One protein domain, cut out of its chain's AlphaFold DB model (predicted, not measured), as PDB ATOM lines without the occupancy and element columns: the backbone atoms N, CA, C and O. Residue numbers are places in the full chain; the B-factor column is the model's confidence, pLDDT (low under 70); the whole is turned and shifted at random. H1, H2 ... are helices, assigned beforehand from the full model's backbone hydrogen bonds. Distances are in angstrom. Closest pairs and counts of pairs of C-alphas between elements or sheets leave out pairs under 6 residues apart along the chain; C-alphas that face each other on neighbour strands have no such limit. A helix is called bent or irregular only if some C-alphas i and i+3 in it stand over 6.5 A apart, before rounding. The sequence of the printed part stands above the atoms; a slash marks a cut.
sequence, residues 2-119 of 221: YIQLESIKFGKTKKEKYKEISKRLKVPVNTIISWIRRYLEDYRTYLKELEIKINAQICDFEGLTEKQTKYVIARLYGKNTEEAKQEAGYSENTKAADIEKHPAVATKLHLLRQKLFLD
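AT A GLANCE: This is residues 2 to 119 of the 221 residues of the protein "Helix-turn-helix domain-containing protein" of Fusobacterium sp. NSJ-57 (UniProt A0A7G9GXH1). Two small lobes of helices stand at opposite ends of a rod, joined by one long helical arm, H3b. One lobe holds H1, H2 and H3a; the other holds H4 to H7, with H7 folding back past the end of H3b. The printed part has 118 residues with seven named helices, H1 to H7 in chain order, and no named strand: all helix. It is extended, with a radius of gyration of the C-alphas of 22.1 A and spans of 68 by 24 by 19 A.

IN THESE COORDINATES: H3, residues 29 to 58, was assigned as one helix by its hydrogen bonds but is bent: C-alphas 38 and 41 are 7.4 A apart. Its arms are H3a, residues 29 to 38, 14.2 A, and H3b, residues 41 to 58, 25.6 A, from C-alpha 41 at (198.671, 173.643, 116.637). Before them come H1, residues 2 to 7, and H2, residues 14 to 25, 16.6 A. After them come H4, residues 66 to 76, 15.2 A; H5, residues 81 to 87; H6, residues 96 to 100; and H7, residues 103 to 118, 22.7 A, ending with C-alpha 118 at (176.812, 183.153, 110.362).

HOW THE PARTS SIT: H3a and H3b stand at a steep tilt of 51 degrees. H2 touches H3a, closest at C-alphas 22 and 29, 5.4 A; H1 touches H2, at C-alphas 5 and 17, 6.6 A. H3b only just touches H7, with 3 pairs of C-alphas within 8 A, closest 58 and 112, 7.2 A. H7, the hub, touches H4 at a shallow tilt of 19 degrees, the same way, closest at C-alphas 109 and 72, 6.8 A. H5 touches H4, at C-alphas 84 and 74, 5.0 A. H6 only just touches H5, with 3 pairs of C-alphas within 8 A, and H7, there only at the corner, also with 3. In each helix or arm every O i to N i+4 pair is within hydrogen-bond range.

THE WHOLE: The C-alphas farthest apart, of Pro 28 and Asn 93, are 68.2 A apart. Residues 45 to 53 stand free. The printed part has no cut, and no link is long. pLDDT is under 70 at residues 54 to 62 and 115 to 119.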
ATOM      1  N   TYR A   2     192.865 171.145 106.010       84.94
ATOM      2  CA  TYR A   2     193.052 169.935 106.841       84.94
ATOM      3  C   TYR A   2     191.990 169.792 107.947       84.94
ATOM      4  O   TYR A   2     191.381 168.736 108.069       84.94
ATOM      5  N   ILE A   3     191.680 170.880 108.663       84.50
ATOM      6  CA  ILE A   3     190.606 170.906 109.674       84.50
ATOM      7  C   ILE A   3     189.223 170.620 109.060       84.50
ATOM      8  O   ILE A   3     188.434 169.896 109.654       84.50
ATOM      9  N   GLN A   4     188.945 171.112 107.847       81.94
ATOM     10  CA  GLN A   4     187.690 170.819 107.135       81.94
ATOM     11  C   GLN A   4     187.580 169.333 106.767       81.94
ATOM     12  O   GLN A   4     186.515 168.745 106.881       81.94
ATOM     13  N   LEU A   5     188.684 168.696 106.358       86.88
ATOM     14  CA  LEU A   5     188.707 167.251 106.103       86.88
ATOM     15  C   LEU A   5     188.558 166.435 107.399       86.88
ATOM     16  O   LEU A   5     188.001 165.340 107.373       86.88
ATOM     17  N   GLU A   6     189.040 166.949 108.535       85.12
ATOM     18  CA  GLU A   6     188.769 166.358 109.851       85.12
ATOM     19  C   GLU A   6     187.291 166.483 110.245       85.12
ATOM     20  O   GLU A   6     186.726 165.493 110.708       85.12
ATOM     21  N   SER A   7     186.652 167.637 110.019       81.62
ATOM     22  CA  SER A   7     185.254 167.863 110.409       81.62
ATOM     23  C   SER A   7     184.267 167.007 109.614       81.62
ATOM     24  O   SER A   7     183.371 166.411 110.206       81.62
ATOM     25  N   ILE A   8     184.475 166.847 108.303       83.81
ATOM     26  CA  ILE A   8     183.646 165.965 107.459       83.81
ATOM     27  C   ILE A   8     184.021 164.477 107.588       83.81
ATOM     28  O   ILE A   8     183.515 163.646 106.838       83.81
ATOM     29  N   LYS A   9     184.940 164.130 108.505       82.94
ATOM     30  CA  LYS A   9     185.459 162.766 108.719       82.94
ATOM     31  C   LYS A   9     185.977 162.103 107.429       82.94
ATOM     32  O   LYS A   9     185.845 160.894 107.248       82.94
ATOM     33  N   PHE A  10     186.588 162.883 106.532       79.81
ATOM     34  CA  PHE A  10     187.119 162.371 105.270       79.81
ATOM     35  C   PHE A  10     188.355 161.501 105.506       79.81
ATOM     36  O   PHE A  10     189.359 161.970 106.048       79.81
ATOM     37  N   GLY A  11     188.296 160.255 105.038       80.56
ATOM     38  CA  GLY A  11     189.367 159.275 105.196       80.56
ATOM     39  C   GLY A  11     189.517 158.763 106.632       80.56
ATOM     40  O   GLY A  11     189.256 159.463 107.615       80.56
ATOM     41  N   LYS A  12     189.983 157.519 106.765       80.88
ATOM     42  CA  LYS A  12     190.247 156.895 108.071       80.88
ATOM     43  C   LYS A  12     191.600 157.322 108.631       80.88
ATOM     44  O   LYS A  12     191.784 157.346 109.846       80.88
ATOM     45  N   THR A  13     192.551 157.688 107.767       87.94
ATOM     46  CA  THR A  13     193.933 157.977 108.177       87.94
ATOM     47  C   THR A  13     194.370 159.412 107.881       87.94
ATOM     48  O   THR A  13     193.922 160.058 106.934       87.94
ATOM     49  N   LYS A  14     195.328 159.927 108.670       85.38
ATOM     50  CA  LYS A  14     195.957 161.239 108.410       85.38
ATOM     51  C   LYS A  14     196.645 161.282 107.038       85.38
ATOM     52  O   LYS A  14     196.629 162.310 106.370       85.38
ATOM     53  N   LYS A  15     197.206 160.148 106.593       87.88
ATOM     54  CA  LYS A  15     197.885 160.015 105.295       87.88
ATOM     55  C   LYS A  15     196.936 160.245 104.117       87.88
ATOM     56  O   LYS A  15     197.327 160.911 103.164       87.88
ATOM     57  N   GLU A  16     195.706 159.739 104.186       88.38
ATOM     58  CA  GLU A  16     194.679 159.977 103.159       88.38
ATOM     59  C   GLU A  16     194.340 161.465 103.040       88.38
ATOM     60  O   GLU A  16     194.329 162.008 101.938       88.38
ATOM     61  N   LYS A  17     194.180 162.155 104.175       90.00
ATOM     62  CA  LYS A  17     193.931 163.604 104.208       90.00
ATOM     63  C   LYS A  17     195.090 164.397 103.597       90.00
ATOM     64  O   LYS A  17     194.858 165.316 102.821       90.00
ATOM     65  N   TYR A  18     196.341 164.032 103.894       91.81
ATOM     66  CA  TYR A  18     197.513 164.695 103.304       91.81
ATOM     67  C   TYR A  18     197.609 164.487 101.791       91.81
ATOM     68  O   TYR A  18     197.924 165.431 101.068       91.81
ATOM     69  N   LYS A  19     197.310 163.275 101.308       89.81
ATOM     70  CA  LYS A  19     197.270 162.972  99.870       89.81
ATOM     71  C   LYS A  19     196.185 163.771  99.155       89.81
ATOM     72  O   LYS A  19     196.442 164.310  98.086       89.81
ATOM     73  N   GLU A  20     195.012 163.904  99.765       90.44
ATOM     74  CA  GLU A  20     193.912 164.694  99.208       90.44
ATOM     75  C   GLU A  20     194.263 166.187  99.124       90.44
ATOM     76  O   GLU A  20     194.056 166.829  98.097       90.44
ATOM     77  N   ILE A  21     194.877 166.738 100.174       89.69
ATOM     78  CA  ILE A  21     195.356 168.127 100.177       89.69
ATOM     79  C   ILE A  21     196.431 168.342  99.111       89.69
ATOM     80  O   ILE A  21     196.378 169.324  98.374       89.69
ATOM     81  N   SER A  22     197.382 167.411  99.015       91.25
ATOM     82  CA  SER A  22     198.445 167.428  98.009       91.25
ATOM     83  C   SER A  22     197.875 167.412  96.591       91.25
ATOM     84  O   SER A  22     198.300 168.216  95.764       91.25
ATOM     85  N   LYS A  23     196.855 166.584  96.328       91.62
ATOM     86  CA  LYS A  23     196.167 166.516  95.032       91.62
ATOM     87  C   LYS A  23     195.470 167.832  94.677       91.62
ATOM     88  O   LYS A  23     195.574 168.279  93.539       91.62
ATOM     89  N   ARG A  24     194.794 168.466  95.641       90.75
ATOM     90  CA  ARG A  24     194.080 169.740  95.431       90.75
ATOM     91  C   ARG A  24     195.021 170.925  95.230       90.75
ATOM     92  O   ARG A  24     194.771 171.752  94.364       90.75
ATOM     93  N   LEU A  25     196.092 171.001  96.018       89.38
ATOM     94  CA  LEU A  25     197.036 172.123  95.983       89.38
ATOM     95  C   LEU A  25     198.177 171.926  94.979       89.38
ATOM     96  O   LEU A  25     198.928 172.863  94.742       89.38
ATOM     97  N   LYS A  26     198.327 170.726  94.396       92.50
ATOM     98  CA  LYS A  26     199.463 170.341  93.534       92.50
ATOM     99  C   LYS A  26     200.827 170.550  94.217       92.50
ATOM    100  O   LYS A  26     201.815 170.889  93.575       92.50
ATOM    101  N   VAL A  27     200.882 170.326  95.530       92.25
ATOM    102  CA  VAL A  27     202.087 170.467  96.369       92.25
ATOM    103  C   VAL A  27     202.529 169.084  96.858       92.25
ATOM    104  O   VAL A  27     201.658 168.270  97.176       92.25
ATOM    105  N   PRO A  28     203.837 168.784  96.980       93.56
ATOM    106  CA  PRO A  28     204.307 167.494  97.485       93.56
ATOM    107  C   PRO A  28     203.755 167.145  98.874       93.56
ATOM    108  O   PRO A  28     203.709 167.982  99.777       93.56
ATOM    109  N   VAL A  29     203.399 165.871  99.074       90.69
ATOM    110  CA  VAL A  29     202.809 165.370 100.332       90.69
ATOM    111  C   VAL A  29     203.696 165.678 101.544       90.69
ATOM    112  O   VAL A  29     203.187 166.060 102.594       90.69
ATOM    113  N   ASN A  30     205.019 165.568 101.405       90.75
ATOM    114  CA  ASN A  30     205.960 165.834 102.498       90.75
ATOM    115  C   ASN A  30     205.959 167.308 102.931       90.75
ATOM    116  O   ASN A  30     206.047 167.597 104.125       90.75
ATOM    117  N   THR A  31     205.782 168.232 101.986       89.19
ATOM    118  CA  THR A  31     205.645 169.667 102.264       89.19
ATOM    119  C   THR A  31     204.345 169.949 103.017       89.19
ATOM    120  O   THR A  31     204.360 170.646 104.028       89.19
ATOM    121  N   ILE A  32     203.239 169.318 102.608       90.50
ATOM    122  CA  ILE A  32     201.954 169.400 103.322       90.50
ATOM    123  C   ILE A  32     202.072 168.849 104.750       90.50
ATOM    124  O   ILE A  32     201.591 169.477 105.692       90.50
ATOM    125  N   ILE A  33     202.745 167.708 104.933       91.06
ATOM    126  CA  ILE A  33     203.006 167.135 106.262       91.06
ATOM    127  C   ILE A  33     203.806 168.115 107.125       91.06
ATOM    128  O   ILE A  33     203.470 168.298 108.293       91.06
ATOM    129  N   SER A  34     204.845 168.739 106.563       91.88
ATOM    130  CA  SER A  34     205.672 169.724 107.264       91.88
ATOM    131  C   SER A  34     204.850 170.931 107.720       91.88
ATOM    132  O   SER A  34     204.875 171.270 108.902       91.88
ATOM    133  N   TRP A  35     204.049 171.521 106.829       92.06
ATOM    134  CA  TRP A  35     203.192 172.662 107.164       92.06
ATOM    135  C   TRP A  35     202.160 172.322 108.231       92.06
ATOM    136  O   TRP A  35     201.974 173.086 109.172       92.06
ATOM    137  N   ILE A  36     201.517 171.157 108.127       89.50
ATOM    138  CA  ILE A  36     200.522 170.733 109.114       89.50
ATOM    139  C   ILE A  36     201.189 170.476 110.465       89.50
ATOM    140  O   ILE A  36     200.670 170.909 111.483       89.50
ATOM    141  N   ARG A  37     202.354 169.823 110.509       88.44
ATOM    142  CA  ARG A  37     203.074 169.619 111.776       88.44
ATOM    143  C   ARG A  37     203.524 170.928 112.414       88.44
ATOM    144  O   ARG A  37     203.490 171.022 113.630       88.44
ATOM    145  N   ARG A  38     203.962 171.896 111.605       89.19
ATOM    146  CA  ARG A  38     204.518 173.159 112.097       89.19
ATOM    147  C   ARG A  38     203.444 174.157 112.525       89.19
ATOM    148  O   ARG A  38     203.644 174.823 113.522       89.19
ATOM    149  N   TYR A  39     202.337 174.262 111.789       88.50
ATOM    150  CA  TYR A  39     201.385 175.367 111.965       88.50
ATOM    151  C   TYR A  39     200.000 174.946 112.464       88.50
ATOM    152  O   TYR A  39     199.206 175.810 112.816       88.50
ATOM    153  N   LEU A  40     199.650 173.651 112.479       88.56
ATOM    154  CA  LEU A  40     198.285 173.239 112.843       88.56
ATOM    155  C   LEU A  40     197.940 173.570 114.296       88.56
ATOM    156  O   LEU A  40     196.795 173.918 114.574       88.56
ATOM    157  N   GLU A  41     198.893 173.410 115.210       86.69
ATOM    158  CA  GLU A  41     198.671 173.643 116.637       86.69
ATOM    159  C   GLU A  41     198.498 175.134 116.926       86.69
ATOM    160  O   GLU A  41     197.449 175.521 117.435       86.69
ATOM    161  N   ASP A  42     199.424 175.968 116.452       85.19
ATOM    162  CA  ASP A  42     199.320 177.430 116.533       85.19
ATOM    163  C   ASP A  42     198.032 177.946 115.884       85.19
ATOM    164  O   ASP A  42     197.323 178.772 116.453       85.19
ATOM    165  N   TYR A  43     197.660 177.401 114.722       82.50
ATOM    166  CA  TYR A  43     196.413 177.761 114.052       82.50
ATOM    167  C   TYR A  43     195.172 177.352 114.862       82.50
ATOM    168  O   TYR A  43     194.191 178.090 114.908       82.50
ATOM    169  N   ARG A  44     195.192 176.194 115.536       85.88
ATOM    170  CA  ARG A  44     194.105 175.778 116.441       85.88
ATOM    171  C   ARG A  44     194.017 176.688 117.665       85.88
ATOM    172  O   ARG A  44     192.907 176.996 118.088       85.88
ATOM    173  N   THR A  45     195.149 177.110 118.219       84.81
ATOM    174  CA  THR A  45     195.198 178.067 119.333       84.81
ATOM    175  C   THR A  45     194.645 179.420 118.903       84.81
ATOM    176  O   THR A  45     193.741 179.934 119.552       84.81
ATOM    177  N   TYR A  46     195.067 179.930 117.747       81.44
ATOM    178  CA  TYR A  46     194.540 181.162 117.165       81.44
ATOM    179  C   TYR A  46     193.020 181.111 116.941       81.44
ATOM    180  O   TYR A  46     192.312 182.064 117.255       81.44
ATOM    181  N   LEU A  47     192.486 179.983 116.453       76.31
ATOM    182  CA  LEU A  47     191.036 179.799 116.323       76.31
ATOM    183  C   LEU A  47     190.316 179.851 117.679       76.31
ATOM    184  O   LEU A  47     189.264 180.478 117.775       76.31
ATOM    185  N   LYS A  48     190.882 179.237 118.726       77.06
ATOM    186  CA  LYS A  48     190.329 179.321 120.088       77.06
ATOM    187  C   LYS A  48     190.386 180.745 120.635       77.06
ATOM    188  O   LYS A  48     189.429 181.197 121.246       77.06
ATOM    189  N   GLU A  49     191.479 181.467 120.413       76.00
ATOM    190  CA  GLU A  49     191.607 182.868 120.828       76.00
ATOM    191  C   GLU A  49     190.614 183.776 120.103       76.00
ATOM    192  O   GLU A  49     190.038 184.670 120.718       76.00
ATOM    193  N   LEU A  50     190.382 183.538 118.808       74.75
ATOM    194  CA  LEU A  50     189.327 184.211 118.056       74.75
ATOM    195  C   LEU A  50     187.957 183.924 118.659       74.75
ATOM    196  O   LEU A  50     187.201 184.862 118.875       74.75
ATOM    197  N   GLU A  51     187.649 182.665 118.973       71.19
ATOM    198  CA  GLU A  51     186.395 182.285 119.628       71.19
ATOM    199  C   GLU A  51     186.245 182.968 120.996       71.19
ATOM    200  O   GLU A  51     185.198 183.538 121.284       71.19
ATOM    201  N   ILE A  52     187.309 183.023 121.802       72.62
ATOM    202  CA  ILE A  52     187.325 183.735 123.088       72.62
ATOM    203  C   ILE A  52     187.098 185.235 122.889       72.62
ATOM    204  O   ILE A  52     186.280 185.810 123.596       72.62
ATOM    205  N   LYS A  53     187.763 185.882 121.926       71.00
ATOM    206  CA  LYS A  53     187.562 187.311 121.621       71.00
ATOM    207  C   LYS A  53     186.147 187.593 121.121       71.00
ATOM    208  O   LYS A  53     185.521 188.558 121.546       71.00
ATOM    209  N   ILE A  54     185.630 186.732 120.249       63.69
ATOM    210  CA  ILE A  54     184.260 186.776 119.730       63.69
ATOM    211  C   ILE A  54     183.261 186.627 120.878       63.69
ATOM    212  O   ILE A  54     182.293 187.383 120.912       63.69
ATOM    213  N   ASN A  55     183.489 185.701 121.809       64.38
ATOM    214  CA  ASN A  55     182.637 185.480 122.976       64.38
ATOM    215  C   ASN A  55     182.758 186.618 123.993       64.38
ATOM    216  O   ASN A  55     181.748 187.062 124.521       64.38
ATOM    217  N   ALA A  56     183.956 187.158 124.210       65.81
ATOM    218  CA  ALA A  56     184.179 188.321 125.062       65.81
ATOM    219  C   ALA A  56     183.453 189.562 124.523       65.81
ATOM    220  O   ALA A  56     182.823 190.267 125.295       65.81
ATOM    221  N   GLN A  57     183.440 189.786 123.205       62.88
ATOM    222  CA  GLN A  57     182.633 190.846 122.585       62.88
ATOM    223  C   GLN A  57     181.114 190.628 122.726       62.88
ATOM    224  O   GLN A  57     180.354 191.593 122.712       62.88
ATOM    225  N   ILE A  58     180.651 189.375 122.824       58.66
ATOM    226  CA  ILE A  58     179.229 189.046 123.048       58.66
ATOM    227  C   ILE A  58     178.846 189.274 124.511       58.66
ATOM    228  O   ILE A  58     177.777 189.811 124.788       58.66
ATOM    229  N   CYS A  59     179.722 188.858 125.424       59.97
ATOM    230  CA  CYS A  59     179.549 188.974 126.869       59.97
ATOM    231  C   CYS A  59     180.004 190.326 127.427       59.97
ATOM    232  O   CYS A  59     179.973 190.531 128.639       59.97
ATOM    233  N   ASP A  60     180.429 191.242 126.561       67.38
ATOM    234  CA  ASP A  60     180.594 192.634 126.918       67.38
ATOM    235  C   ASP A  60     179.196 193.228 127.105       67.38
ATOM    236  O   ASP A  60     178.503 193.571 126.147       67.38
ATOM    237  N   PHE A  61     178.741 193.268 128.353       69.25
ATOM    238  CA  PHE A  61     177.462 193.853 128.739       69.25
ATOM    239  C   PHE A  61     177.631 195.284 129.268       69.25
ATOM    240  O   PHE A  61     176.765 195.769 130.000       69.25
ATOM    241  N   GLU A  62     178.724 195.972 128.914       68.88
ATOM    242  CA  GLU A  62     178.911 197.375 129.280       68.88
ATOM    243  C   GLU A  62     177.720 198.229 128.811       68.88
ATOM    244  O   GLU A  62     177.239 198.130 127.678       68.88
ATOM    245  N   GLY A  63     177.200 199.046 129.731       71.06
ATOM    246  CA  GLY A  63     176.035 199.901 129.496       71.06
ATOM    247  C   GLY A  63     174.667 199.222 129.650       71.06
ATOM    248  O   GLY A  63     173.652 199.888 129.442       71.06
ATOM    249  N   LEU A  64     174.602 197.938 130.030       83.00
ATOM    250  CA  LEU A  64     173.346 197.261 130.373       83.00
ATOM    251  C   LEU A  64     173.136 197.191 131.886       83.00
ATOM    252  O   LEU A  64     174.046 196.913 132.663       83.00
ATOM    253  N   THR A  65     171.892 197.407 132.305       86.44
ATOM    254  CA  THR A  65     171.466 197.114 133.680       86.44
ATOM    255  C   THR A  65     171.401 195.603 133.910       86.44
ATOM    256  O   THR A  65     171.205 194.831 132.974       86.44
ATOM    257  N   GLU A  66     171.469 195.159 135.168       85.44
ATOM    258  CA  GLU A  66     171.430 193.730 135.516       85.44
ATOM    259  C   GLU A  66     170.203 192.998 134.935       85.44
ATOM    260  O   GLU A  66     170.319 191.878 134.431       85.44
ATOM    261  N   LYS A  67     169.031 193.651 134.934       89.56
ATOM    262  CA  LYS A  67     167.809 193.095 134.332       89.56
ATOM    263  C   LYS A  67     167.919 192.967 132.814       89.56
ATOM    264  O   LYS A  67     167.529 191.944 132.259       89.56
ATOM    265  N   GLN A  68     168.486 193.968 132.144       87.00
ATOM    266  CA  GLN A  68     168.690 193.914 130.696       87.00
ATOM    267  C   GLN A  68     169.722 192.846 130.318       87.00
ATOM    268  O   GLN A  68     169.522 192.126 129.344       87.00
ATOM    269  N   THR A  69     170.782 192.681 131.109       87.06
ATOM    270  CA  THR A  69     171.779 191.622 130.909       87.06
ATOM    271  C   THR A  69     171.151 190.239 131.050       87.06
ATOM    272  O   THR A  69     171.304 189.407 130.158       87.06
ATOM    273  N   LYS A  70     170.366 190.004 132.111       88.31
ATOM    274  CA  LYS A  70     169.610 188.751 132.287       88.31
ATOM    275  C   LYS A  70     168.668 188.485 131.113       88.31
ATOM    276  O   LYS A  70     168.609 187.358 130.629       88.31
ATOM    277  N   TYR A  71     168.006 189.522 130.603       89.00
ATOM    278  CA  TYR A  71     167.144 189.414 129.427       89.00
ATOM    279  C   TYR A  71     167.922 188.999 128.173       89.00
ATOM    280  O   TYR A  71     167.546 188.043 127.500       89.00
ATOM    281  N   VAL A  72     169.033 189.674 127.867       84.62
ATOM    282  CA  VAL A  72     169.868 189.366 126.694       84.62
ATOM    283  C   VAL A  72     170.452 187.951 126.786       84.62
ATOM    284  O   VAL A  72     170.460 187.233 125.788       84.62
ATOM    285  N   ILE A  73     170.870 187.514 127.977       82.62
ATOM    286  CA  ILE A  73     171.347 186.145 128.223       82.62
ATOM    287  C   ILE A  73     170.225 185.119 128.006       82.62
ATOM    288  O   ILE A  73     170.435 184.110 127.337       82.62
ATOM    289  N   ALA A  74     169.017 185.372 128.508       82.19
ATOM    290  CA  ALA A  74     167.875 184.488 128.277       82.19
ATOM    291  C   ALA A  74     167.543 184.363 126.777       82.19
ATOM    292  O   ALA A  74     167.299 183.262 126.277       82.19
ATOM    293  N   ARG A  75     167.621 185.472 126.028       83.38
ATOM    294  CA  ARG A  75     167.461 185.478 124.563       83.38
ATOM    295  C   ARG A  75     168.579 184.711 123.855       83.38
ATOM    296  O   ARG A  75     168.296 184.011 122.887       83.38
ATOM    297  N   LEU A  76     169.817 184.790 124.348       75.75
ATOM    298  CA  LEU A  76     170.951 184.007 123.841       75.75
ATOM    299  C   LEU A  76     170.726 182.498 124.000       75.75
ATOM    300  O   LEU A  76     171.065 181.734 123.102       75.75
ATOM    301  N   TYR A  77     170.102 182.070 125.097       71.00
ATOM    302  CA  TYR A  77     169.716 180.671 125.306       71.00
ATOM    303  C   TYR A  77     168.492 180.227 124.488       71.00
ATOM    304  O   TYR A  77     168.009 179.111 124.667       71.00
ATOM    305  N   GLY A  78     167.988 181.071 123.582       72.00
ATOM    306  CA  GLY A  78     166.890 180.732 122.678       72.00
ATOM    307  C   GLY A  78     165.496 180.873 123.288       72.00
ATOM    308  O   GLY A  78     164.528 180.433 122.675       72.00
ATOM    309  N   LYS A  79     165.366 181.498 124.464       77.88
ATOM    310  CA  LYS A  79     164.056 181.732 125.085       77.88
ATOM    311  C   LYS A  79     163.263 182.778 124.317       77.88
ATOM    312  O   LYS A  79     163.828 183.718 123.736       77.88
ATOM    313  N   ASN A  80     161.942 182.621 124.310       81.75
ATOM    314  CA  ASN A  80     161.062 183.581 123.652       81.75
ATOM    315  C   ASN A  80     161.053 184.934 124.403       81.75
ATOM    316  O   ASN A  80     161.627 185.075 125.484       81.75
ATOM    317  N   THR A  81     160.450 185.968 123.814       86.62
ATOM    318  CA  THR A  81     160.485 187.331 124.374       86.62
ATOM    319  C   THR A  81     159.814 187.451 125.742       86.62
ATOM    320  O   THR A  81     160.254 188.272 126.548       86.62
ATOM    321  N   GLU A  82     158.783 186.648 126.018       86.81
ATOM    322  CA  GLU A  82     158.032 186.669 127.281       86.81
ATOM    323  C   GLU A  82     158.686 185.787 128.357       86.81
ATOM    324  O   GLU A  82     158.808 186.204 129.504       86.81
ATOM    325  N   GLU A  83     159.212 184.621 127.992       85.56
ATOM    326  CA  GLU A  83     160.021 183.756 128.860       85.56
ATOM    327  C   GLU A  83     161.286 184.481 129.325       85.56
ATOM    328  O   GLU A  83     161.607 184.487 130.513       85.56
ATOM    329  N   ALA A  84     161.977 185.163 128.404       86.62
ATOM    330  CA  ALA A  84     163.157 185.958 128.729       86.62
ATOM    331  C   ALA A  84     162.822 187.130 129.664       86.62
ATOM    332  O   ALA A  84     163.605 187.469 130.551       86.62
ATOM    333  N   LYS A  85     161.645 187.743 129.491       91.12
ATOM    334  CA  LYS A  85     161.143 188.819 130.357       91.12
ATOM    335  C   LYS A  85     160.879 188.313 131.776       91.12
ATOM    336  O   LYS A  85     161.288 188.973 132.733       91.12
ATOM    337  N   GLN A  86     160.220 187.161 131.904       89.88
ATOM    338  CA  GLN A  86     159.922 186.534 133.193       89.88
ATOM    339  C   GLN A  86     161.207 186.166 133.940       89.88
ATOM    340  O   GLN A  86     161.374 186.533 135.100       89.88
ATOM    341  N   GLU A  87     162.159 185.527 133.262       89.81
ATOM    342  CA  GLU A  87     163.440 185.137 133.862       89.81
ATOM    343  C   GLU A  87     164.310 186.335 134.258       89.81
ATOM    344  O   GLU A  87     165.004 186.309 135.276       89.81
ATOM    345  N   ALA A  88     164.245 187.421 133.490       89.56
ATOM    346  CA  ALA A  88     164.941 188.659 133.811       89.56
ATOM    347  C   ALA A  88     164.300 189.456 134.967       89.56
ATOM    348  O   ALA A  88     164.880 190.446 135.425       89.56
ATOM    349  N   GLY A  89     163.128 189.041 135.463       90.31
ATOM    350  CA  GLY A  89     162.448 189.675 136.596       90.31
ATOM    351  C   GLY A  89     161.817 191.028 136.254       90.31
ATOM    352  O   GLY A  89     161.812 191.954 137.081       90.31
ATOM    353  N   TYR A  90     161.331 191.190 135.021       90.19
ATOM    354  CA  TYR A  90     160.511 192.340 134.640       90.19
ATOM    355  C   TYR A  90     159.072 192.183 135.136       90.19
ATOM    356  O   TYR A  90     158.571 191.075 135.299       90.19
ATOM    357  N   SER A  91     158.399 193.313 135.367       88.44
ATOM    358  CA  SER A  91     156.975 193.318 135.717       88.44
ATOM    359  C   SER A  91     156.144 192.787 134.550       88.44
ATOM    360  O   SER A  91     156.474 193.038 133.390       88.44
ATOM    361  N   GLU A  92     155.026 192.123 134.845       85.25
ATOM    362  CA  GLU A  92     154.055 191.694 133.833       85.25
ATOM    363  C   GLU A  92     153.575 192.862 132.958       85.25
ATOM    364  O   GLU A  92     153.425 192.692 131.748       85.25
ATOM    365  N   ASN A  93     153.466 194.061 133.543       87.00
ATOM    366  CA  ASN A  93     153.052 195.289 132.861       87.00
ATOM    367  C   ASN A  93     154.097 195.824 131.872       87.00
ATOM    368  O   ASN A  93     153.768 196.619 130.991       87.00
ATOM    369  N   THR A  94     155.366 195.429 132.004       86.69
ATOM    370  CA  THR A  94     156.407 195.824 131.054       86.69
ATOM    371  C   THR A  94     156.254 195.008 129.777       86.69
ATOM    372  O   THR A  94     156.319 193.779 129.802       86.69
ATOM    373  N   LYS A  95     156.074 195.669 128.632       89.44
ATOM    374  CA  LYS A  95     156.008 194.978 127.340       89.44
ATOM    375  C   LYS A  95     157.411 194.557 126.916       89.44
ATOM    376  O   LYS A  95     158.321 195.385 126.911       89.44
ATOM    377  N   ALA A  96     157.581 193.306 126.489       86.94
ATOM    378  CA  ALA A  96     158.868 192.831 125.975       86.94
ATOM    379  C   ALA A  96     159.360 193.671 124.779       86.94
ATOM    380  O   ALA A  96     160.550 193.953 124.665       86.94
ATOM    381  N   ALA A  97     158.430 194.168 123.955       84.62
ATOM    382  CA  ALA A  97     158.729 195.079 122.854       84.62
ATOM    383  C   ALA A  97     159.434 196.370 123.309       84.62
ATOM    384  O   ALA A  97     160.294 196.875 122.596       84.62
ATOM    385  N   ASP A  98     159.107 196.903 124.488       86.62
ATOM    386  CA  ASP A  98     159.730 198.133 124.985       86.62
ATOM    387  C   ASP A  98     161.130 197.869 125.569       86.62
ATOM    388  O   ASP A  98     161.999 198.735 125.498       86.62
ATOM    389  N   ILE A  99     161.387 196.645 126.049       86.19
ATOM    390  CA  ILE A  99     162.728 196.186 126.450       86.19
ATOM    391  C   ILE A  99     163.630 196.054 125.215       86.19
ATOM    392  O   ILE A  99     164.746 196.573 125.214       86.19
ATOM    393  N   GLU A 100     163.143 195.408 124.146       86.81
ATOM    394  CA  GLU A 100     163.908 195.224 122.902       86.81
ATOM    395  C   GLU A 100     164.109 196.538 122.117       86.81
ATOM    396  O   GLU A 100     165.081 196.645 121.375       86.81
ATOM    397  N   LYS A 101     163.254 197.558 122.306       86.31
ATOM    398  CA  LYS A 101     163.437 198.906 121.721       86.31
ATOM    399  C   LYS A 101     164.585 199.700 122.344       86.31
ATOM    400  O   LYS A 101     165.045 200.664 121.732       86.31
ATOM    401  N   HIS A 102     165.037 199.353 123.551       86.38
ATOM    402  CA  HIS A 102     166.117 200.091 124.203       86.38
ATOM    403  C   HIS A 102     167.411 199.982 123.367       86.38
ATOM    404  O   HIS A 102     167.850 198.859 123.110       86.38
ATOM    405  N   PRO A 103     168.084 201.092 122.994       82.62
ATOM    406  CA  PRO A 103     169.188 201.072 122.025       82.62
ATOM    407  C   PRO A 103     170.322 200.096 122.372       82.62
ATOM    408  O   PRO A 103     170.812 199.371 121.505       82.62
ATOM    409  N   ALA A 104     170.701 200.022 123.652       82.31
ATOM    410  CA  ALA A 104     171.737 199.098 124.119       82.31
ATOM    411  C   ALA A 104     171.324 197.619 123.973       82.31
ATOM    412  O   ALA A 104     172.118 196.791 123.530       82.31
ATOM    413  N   VAL A 105     170.064 197.290 124.284       83.50
ATOM    414  CA  VAL A 105     169.526 195.925 124.175       83.50
ATOM    415  C   VAL A 105     169.367 195.549 122.704       83.50
ATOM    416  O   VAL A 105     169.833 194.488 122.294       83.50
ATOM    417  N   ALA A 106     168.794 196.442 121.892       82.38
ATOM    418  CA  ALA A 106     168.625 196.262 120.455       82.38
ATOM    419  C   ALA A 106     169.959 195.963 119.757       82.38
ATOM    420  O   ALA A 106     170.057 195.015 118.978       82.38
ATOM    421  N   THR A 107     171.005 196.730 120.085       82.44
ATOM    422  CA  THR A 107     172.345 196.559 119.505       82.44
ATOM    423  C   THR A 107     172.931 195.192 119.855       82.44
ATOM    424  O   THR A 107     173.405 194.482 118.965       82.44
ATOM    425  N   LYS A 108     172.857 194.764 121.124       81.25
ATOM    426  CA  LYS A 108     173.363 193.442 121.529       81.25
ATOM    427  C   LYS A 108     172.548 192.303 120.916       81.25
ATOM    428  O   LYS A 108     173.137 191.356 120.403       81.25
ATOM    429  N   LEU A 109     171.218 192.408 120.882       81.19
ATOM    430  CA  LEU A 109     170.365 191.420 120.212       81.19
ATOM    431  C   LEU A 109     170.653 191.339 118.707       81.19
ATOM    432  O   LEU A 109     170.645 190.247 118.143       81.19
ATOM    433  N   HIS A 110     170.944 192.463 118.051       80.38
ATOM    434  CA  HIS A 110     171.324 192.479 116.641       80.38
ATOM    435  C   HIS A 110     172.663 191.773 116.397       80.38
ATOM    436  O   HIS A 110     172.751 190.923 115.511       80.38
ATOM    437  N   LEU A 111     173.681 192.052 117.218       76.00
ATOM    438  CA  LEU A 111     174.977 191.368 117.155       76.00
ATOM    439  C   LEU A 111     174.840 189.855 117.383       76.00
ATOM    440  O   LEU A 111     175.465 189.063 116.675       76.00
ATOM    441  N   LEU A 112     173.986 189.449 118.328       74.12
ATOM    442  CA  LEU A 112     173.652 188.042 118.557       74.12
ATOM    443  C   LEU A 112     173.010 187.402 117.320       74.12
ATOM    444  O   LEU A 112     173.439 186.329 116.895       74.12
ATOM    445  N   ARG A 113     172.030 188.072 116.700       74.19
ATOM    446  CA  ARG A 113     171.353 187.590 115.483       74.19
ATOM    447  C   ARG A 113     172.308 187.458 114.297       74.19
ATOM    448  O   ARG A 113     172.265 186.441 113.613       74.19
ATOM    449  N   GLN A 114     173.190 188.435 114.068       71.88
ATOM    450  CA  GLN A 114     174.185 188.357 112.992       71.88
ATOM    451  C   GLN A 114     175.113 187.146 113.153       71.88
ATOM    452  O   GLN A 114     175.413 186.462 112.178       71.88
ATOM    453  N   LYS A 115     175.548 186.844 114.383       65.81
ATOM    454  CA  LYS A 115     176.396 185.673 114.637       65.81
ATOM    455  C   LYS A 115     175.648 184.355 114.500       65.81
ATOM    456  O   LYS A 115     176.199 183.443 113.902       65.81
ATOM    457  N   LEU A 116     174.408 184.272 114.989       66.38
ATOM    458  CA  LEU A 116     173.531 183.122 114.745       66.38
ATOM    459  C   LEU A 116     173.362 182.876 113.244       66.38
ATOM    460  O   LEU A 116     173.478 181.746 112.797       66.38
ATOM    461  N   PHE A 117     173.166 183.930 112.454       64.12
ATOM    462  CA  PHE A 117     173.056 183.809 111.003       64.12
ATOM    463  C   PHE A 117     174.324 183.219 110.360       64.12
ATOM    464  O   PHE A 117     174.222 182.372 109.476       64.12
ATOM    465  N   LEU A 118     175.505 183.624 110.838       62.69
ATOM    466  CA  LEU A 118     176.812 183.153 110.362       62.69
ATOM    467  C   LEU A 118     177.281 181.833 111.008       62.69
ATOM    468  O   LEU A 118     178.364 181.342 110.675       62.69
ATOM    469  N   ASP A 119     176.522 181.260 111.944       64.69
ATOM    470  CA  ASP A 119     176.930 180.053 112.657       64.69
ATOM    471  C   ASP A 119     176.862 178.826 111.734       64.69
ATOM    472  O   ASP A 119     175.803 178.369 111.315       64.69
TER     473      ASP A 119